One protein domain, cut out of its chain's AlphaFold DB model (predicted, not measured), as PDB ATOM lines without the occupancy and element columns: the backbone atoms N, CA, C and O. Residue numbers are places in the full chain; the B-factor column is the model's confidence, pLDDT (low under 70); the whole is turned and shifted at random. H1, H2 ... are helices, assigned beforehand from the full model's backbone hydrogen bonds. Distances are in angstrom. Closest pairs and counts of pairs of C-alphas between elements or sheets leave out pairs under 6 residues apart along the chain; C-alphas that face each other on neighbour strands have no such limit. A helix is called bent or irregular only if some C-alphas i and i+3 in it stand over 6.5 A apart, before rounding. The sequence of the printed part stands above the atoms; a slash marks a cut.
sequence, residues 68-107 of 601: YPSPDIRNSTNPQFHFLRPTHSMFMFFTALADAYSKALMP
ATOM      1  N   TYR A  68      19.414   1.327  11.939       52.25
ATOM      2  CA  TYR A  68      20.696   0.631  11.992       52.25
ATOM      3  C   TYR A  68      20.489  -0.674  11.221       52.25
ATOM      4  O   TYR A  68      19.541  -1.405  11.526       52.25
ATOM      5  N   PRO A  69      21.366  -1.013  10.260       58.62
ATOM      6  CA  PRO A  69      21.490  -2.395   9.836       58.62
ATOM      7  C   PRO A  69      21.674  -3.223  11.108       58.62
ATOM      8  O   PRO A  69      22.518  -2.860  11.936       58.62
ATOM      9  N   SER A  70      20.865  -4.274  11.285       54.06
ATOM     10  CA  SER A  70      20.908  -5.127  12.479       54.06
ATOM     11  C   SER A  70      22.359  -5.472  12.829       54.06
ATOM     12  O   SER A  70      23.170  -5.620  11.906       54.06
ATOM     13  N   PRO A  71      22.729  -5.597  14.118       56.62
ATOM     14  CA  PRO A  71      24.122  -5.811  14.518       56.62
ATOM     15  C   PRO A  71      24.790  -6.978  13.770       56.62
ATOM     16  O   PRO A  71      25.960  -6.874  13.413       56.62
ATOM     17  N   ASP A  72      24.025  -8.008  13.400       51.91
ATOM     18  CA  ASP A  72      24.453  -9.138  12.562       51.91
ATOM     19  C   ASP A  72      24.992  -8.737  11.173       51.91
ATOM     20  O   ASP A  72      25.892  -9.384  10.646       51.91
ATOM     21  N   ILE A  73      24.477  -7.658  10.573       57.41
ATOM     22  CA  ILE A  73      24.915  -7.126   9.272       57.41
ATOM     23  C   ILE A  73      26.186  -6.286   9.449       57.41
ATOM     24  O   ILE A  73      27.136  -6.438   8.680       57.41
ATOM     25  N   ARG A  74      26.245  -5.447  10.497       56.47
ATOM     26  CA  ARG A  74      27.437  -4.645  10.852       56.47
ATOM     27  C   ARG A  74      28.638  -5.535  11.201       56.47
ATOM     28  O   ARG A  74      29.772  -5.221  10.837       56.47
ATOM     29  N   ASN A  75      28.356  -6.659  11.854       56.59
ATOM     30  CA  ASN A  75      29.322  -7.678  12.252       56.59
ATOM     31  C   ASN A  75      29.497  -8.781  11.199       56.59
ATOM     32  O   ASN A  75      30.281  -9.703  11.420       56.59
ATOM     33  N   SER A  76      28.802  -8.709  10.055       59.03
ATOM     34  CA  SER A  76      28.932  -9.735   9.025       59.03
ATOM     35  C   SER A  76      30.360  -9.752   8.477       59.03
ATOM     36  O   SER A  76      30.884  -8.750   7.991       59.03
ATOM     37  N   THR A  77      30.998 -10.922   8.517       64.75
ATOM     38  CA  THR A  77      32.343 -11.166   7.966       64.75
ATOM     39  C   THR A  77      32.365 -11.144   6.429       64.75
ATOM     40  O   THR A  77      33.319 -11.606   5.811       64.75
ATOM     41  N   ASN A  78      31.293 -10.666   5.790       79.94
ATOM     42  CA  ASN A  78      31.162 -10.599   4.345       79.94
ATOM     43  C   ASN A  78      31.767  -9.273   3.838       79.94
ATOM     44  O   ASN A  78      31.210  -8.210   4.134       79.94
ATOM     45  N   PRO A  79      32.839  -9.307   3.017       83.12
ATOM     46  CA  PRO A  79      33.451  -8.102   2.459       83.12
ATOM     47  C   PRO A  79      32.472  -7.206   1.689       83.12
ATOM     48  O   PRO A  79      32.673  -5.996   1.625       83.12
ATOM     49  N   GLN A  80      31.382  -7.773   1.158       84.06
ATOM     50  CA  GLN A  80      30.331  -7.038   0.455       84.06
ATOM     51  C   GLN A  80      29.668  -5.950   1.318       84.06
ATOM     52  O   GLN A  80      29.220  -4.953   0.763       84.06
ATOM     53  N   PHE A  81      29.631  -6.101   2.647       84.19
ATOM     54  CA  PHE A  81      29.039  -5.124   3.574       84.19
ATOM     55  C   PHE A  81      30.077  -4.264   4.313       84.19
ATOM     56  O   PHE A  81      29.711  -3.468   5.177       84.19
ATOM     57  N   HIS A  82      31.367  -4.341   3.957       85.94
ATOM     58  CA  HIS A  82      32.405  -3.498   4.569       85.94
ATOM     59  C   HIS A  82      32.162  -1.990   4.386       85.94
ATOM     60  O   HIS A  82      32.631  -1.211   5.212       85.94
ATOM     61  N   PHE A  83      31.378  -1.570   3.385       88.56
ATOM     62  CA  PHE A  83      30.978  -0.168   3.214       88.56
ATOM     63  C   PHE A  83      30.105   0.387   4.354       88.56
ATOM     64  O   PHE A  83      29.966   1.599   4.455       88.56
ATOM     65  N   LEU A  84      29.544  -0.469   5.219       87.31
ATOM     66  CA  LEU A  84      28.825  -0.060   6.433       87.31
ATOM     67  C   LEU A  84      29.763   0.351   7.585       87.31
ATOM     68  O   LEU A  84      29.287   0.798   8.628       87.31
ATOM     69  N   ARG A  85      31.084   0.171   7.436       84.69
ATOM     70  CA  ARG A  85      32.080   0.578   8.435       84.69
ATOM     71  C   ARG A  85      32.595   1.988   8.120       84.69
ATOM     72  O   ARG A  85      33.023   2.196   6.986       84.69
ATOM     73  N   PRO A  86      32.686   2.905   9.104       88.19
ATOM     74  CA  PRO A  86      33.260   4.244   8.908       88.19
ATOM     75  C   PRO A  86      34.675   4.265   8.317       88.19
ATOM     76  O   PRO A  86      35.058   5.223   7.659       88.19
ATOM     77  N   THR A  87      35.433   3.182   8.494       86.56
ATOM     78  CA  THR A  87      36.777   2.986   7.932       86.56
ATOM     79  C   THR A  87      36.808   2.784   6.411       86.56
ATOM     80  O   THR A  87      37.888   2.676   5.839       86.56
ATOM     81  N   HIS A  88      35.660   2.633   5.745       88.31
ATOM     82  CA  HIS A  88      35.578   2.359   4.310       88.31
ATOM     83  C   HIS A  88      35.194   3.621   3.527       88.31
ATOM     84  O   HIS A  88      34.231   4.298   3.871       88.31
ATOM     85  N   SER A  89      35.875   3.895   2.410       92.56
ATOM     86  CA  SER A  89      35.672   5.112   1.600       92.56
ATOM     87  C   SER A  89      34.217   5.345   1.167       92.56
ATOM     88  O   SER A  89      33.729   6.471   1.185       92.56
ATOM     89  N   MET A  90      33.490   4.277   0.822       88.25
ATOM     90  CA  MET A  90      32.074   4.365   0.429       88.25
ATOM     91  C   MET A  90      31.103   4.634   1.594       88.25
ATOM     92  O   MET A  90      29.920   4.838   1.333       88.25
ATOM     93  N   PHE A  91      31.553   4.652   2.855       91.06
ATOM     94  CA  PHE A  91      30.674   4.913   4.001       91.06
ATOM     95  C   PHE A  91      30.065   6.320   3.943       91.06
ATOM     96  O   PHE A  91      28.861   6.447   4.124       91.06
ATOM     97  N   MET A  92      30.851   7.338   3.568       92.44
ATOM     98  CA  MET A  92      30.369   8.717   3.365       92.44
ATOM     99  C   MET A  92      29.261   8.809   2.302       92.44
ATOM    100  O   MET A  92      28.291   9.551   2.453       92.44
ATOM    101  N   PHE A  93      29.374   8.022   1.228       94.00
ATOM    102  CA  PHE A  93      28.348   7.955   0.188       94.00
ATOM    103  C   PHE A  93      27.107   7.182   0.658       94.00
ATOM    104  O   PHE A  93      25.980   7.603   0.402       94.00
ATOM    105  N   PHE A  94      27.296   6.078   1.387       93.75
ATOM    106  CA  PHE A  94      26.200   5.311   1.978       93.75
ATOM    107  C   PHE A  94      25.392   6.139   2.989       93.75
ATOM    108  O   PHE A  94      24.164   6.115   2.928       93.75
ATOM    109  N   THR A  95      26.046   6.903   3.870       92.38
ATOM    110  CA  THR A  95      25.363   7.792   4.822       92.38
ATOM    111  C   THR A  95      24.600   8.898   4.099       92.38
ATOM    112  O   THR A  95      23.419   9.090   4.375       92.38
ATOM    113  N   ALA A  96      25.202   9.541   3.091       94.31
ATOM    114  CA  ALA A  96      24.515  10.549   2.277       94.31
ATOM    115  C   ALA A  96      23.280   9.987   1.539       94.31
ATOM    116  O   ALA A  96      22.246  10.654   1.457       94.31
ATOM    117  N   LEU A  97      23.349   8.746   1.036       93.81
ATOM    118  CA  LEU A  97      22.189   8.059   0.461       93.81
ATOM    119  C   LEU A  97      21.124   7.738   1.514       93.81
ATOM    120  O   LEU A  97      19.943   7.972   1.261       93.81
ATOM    121  N   ALA A  98      21.510   7.219   2.681       92.00
ATOM    122  CA  ALA A  98      20.581   6.921   3.768       92.00
ATOM    123  C   ALA A  98      19.821   8.182   4.219       92.00
ATOM    124  O   ALA A  98      18.602   8.132   4.390       92.00
ATOM    125  N   ASP A  99      20.506   9.326   4.292       92.00
ATOM    126  CA  ASP A  99      19.903  10.630   4.580       92.00
ATOM    127  C   ASP A  99      18.990  11.141   3.457       92.00
ATOM    128  O   ASP A  99      17.975  11.786   3.720       92.00
ATOM    129  N   ALA A 100      19.307  10.857   2.191       92.94
ATOM    130  CA  ALA A 100      18.420  11.182   1.074       92.94
ATOM    131  C   ALA A 100      17.130  10.339   1.110       92.94
ATOM    132  O   ALA A 100      16.032  10.876   0.945       92.94
ATOM    133  N   TYR A 101      17.242   9.035   1.387       92.94
ATOM    134  CA  TYR A 101      16.084   8.153   1.545       92.94
ATOM    135  C   TYR A 101      15.261   8.487   2.795       92.94
ATOM    136  O   TYR A 101      14.033   8.453   2.727       92.94
ATOM    137  N   SER A 102      15.890   8.864   3.916       91.69
ATOM    138  CA  SER A 102      15.166   9.260   5.130       91.69
ATOM    139  C   SER A 102      14.352  10.539   4.908       91.69
ATOM    140  O   SER A 102      13.175  10.566   5.260       91.69
ATOM    141  N   LYS A 103      14.905  11.544   4.210       90.00
ATOM    142  CA  LYS A 103      14.184  12.765   3.792       90.00
ATOM    143  C   LYS A 103      12.999  12.479   2.859       90.00
ATOM    144  O   LYS A 103      12.008  13.205   2.905       90.00
ATOM    145  N   ALA A 104      13.086  11.442   2.023       90.00
ATOM    146  CA  ALA A 104      12.007  11.038   1.120       90.00
ATOM    147  C   ALA A 104      10.897  10.233   1.825       90.00
ATOM    148  O   ALA A 104       9.721  10.408   1.514       90.00
ATOM    149  N   LEU A 105      11.262   9.363   2.774       90.38
ATOM    150  CA  LEU A 105      10.320   8.558   3.563       90.38
ATOM    151  C   LEU A 105       9.641   9.368   4.678       90.38
ATOM    152  O   LEU A 105       8.474   9.135   4.982       90.38
ATOM    153  N   MET A 106      10.362  10.324   5.268       87.81
ATOM    154  CA  MET A 106       9.925  11.174   6.377       87.81
ATOM    155  C   MET A 106      10.077  12.660   6.001       87.81
ATOM    156  O   MET A 106      10.951  13.349   6.534       87.81
ATOM    157  N   PRO A 107       9.253  13.183   5.069       88.62
ATOM    158  CA  PRO A 107       9.342  14.578   4.657       88.62
ATOM    159  C   PRO A 107       9.010  15.526   5.825       88.62
ATOM    160  O   PRO A 107       8.051  15.278   6.566       88.62
TER     161      PRO A 107
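AT A GLANCE: This is residues 68 to 107 of the 601 residues of the protein "PRP21_like_P domain-containing protein" of Handroanthus impetiginosus (UniProt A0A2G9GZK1). This is a long helical arm with a small, loose head at its start: H3 is the arm, and the short helices H1 and H2, with the turns around them, make the head. The chain winds through the head and then turns into H3, whose later part sticks out with the end behind it, residues 96 to 107. The printed part has 40 residues with three named helices, in the order H1, H2, H3, and no named strand; the class is all helix. The whole is loose, with a radius of gyration of the C-alphas of 11.3 A, and elongated, spanning 35 by 21 by 13 A.

HOW THE PARTS SIT: Start at Tyr 68 and go along to H1, residues 71 to 74, which a tight link of 4 residues joins to H2, residues 79 to 84. These two only just touch, with 3 pairs of C-alphas within 8 A, and only at the corner by their link; their closest C-alphas are those of Arg 74 and Leu 84, 6.5 A apart. Go on over the short link of 6 residues to H3, residues 91 to 105, and you will find that it touches H2 with residues 91 to 94 alone. The closest C-alphas of H2 and H3 are those of Phe 83 and Phe 91, 5.2 A apart. H2 and H3 stand at a steep tilt of 65 degrees and run the same way. H1 and H3 are apart. In H3 every O i to N i+4 pair is within hydrogen-bond range; in H2 0 of 2 such pairs are, beside 2 of 3 O i to N i+3 pairs, and H1 is too short for an O i to N i+4 pair.

IN THESE COORDINATES: Find C-alpha 71 at (24.122, -5.811, 14.518), where H1 begins; it ends at Arg 74. H2 runs from Pro 79 to Leu 84, 10.1 A from first to last C-alpha, and is irregular: C-alphas 80 and 83 are 7.4 A apart. Then find C-alpha 91 at (30.674, 4.913, 4.001); from there H3 runs 20.7 A to C-alpha 105 at (10.320, 8.558, 3.563).

THE WHOLE: Look at Thr 77 and Pro 107 for the two C-alphas farthest apart, 34.7 A, while the first and last printed C-alphas, those of Tyr 68 and Pro 107, are 19.4 A apart. The printed part has no cut, and neither link between the helices is long. In the B-factor column the mean pLDDT of the printed part is 81.2, and residues 68 to 77 are under 70; H1 has a mean of 56 and H3 of 92.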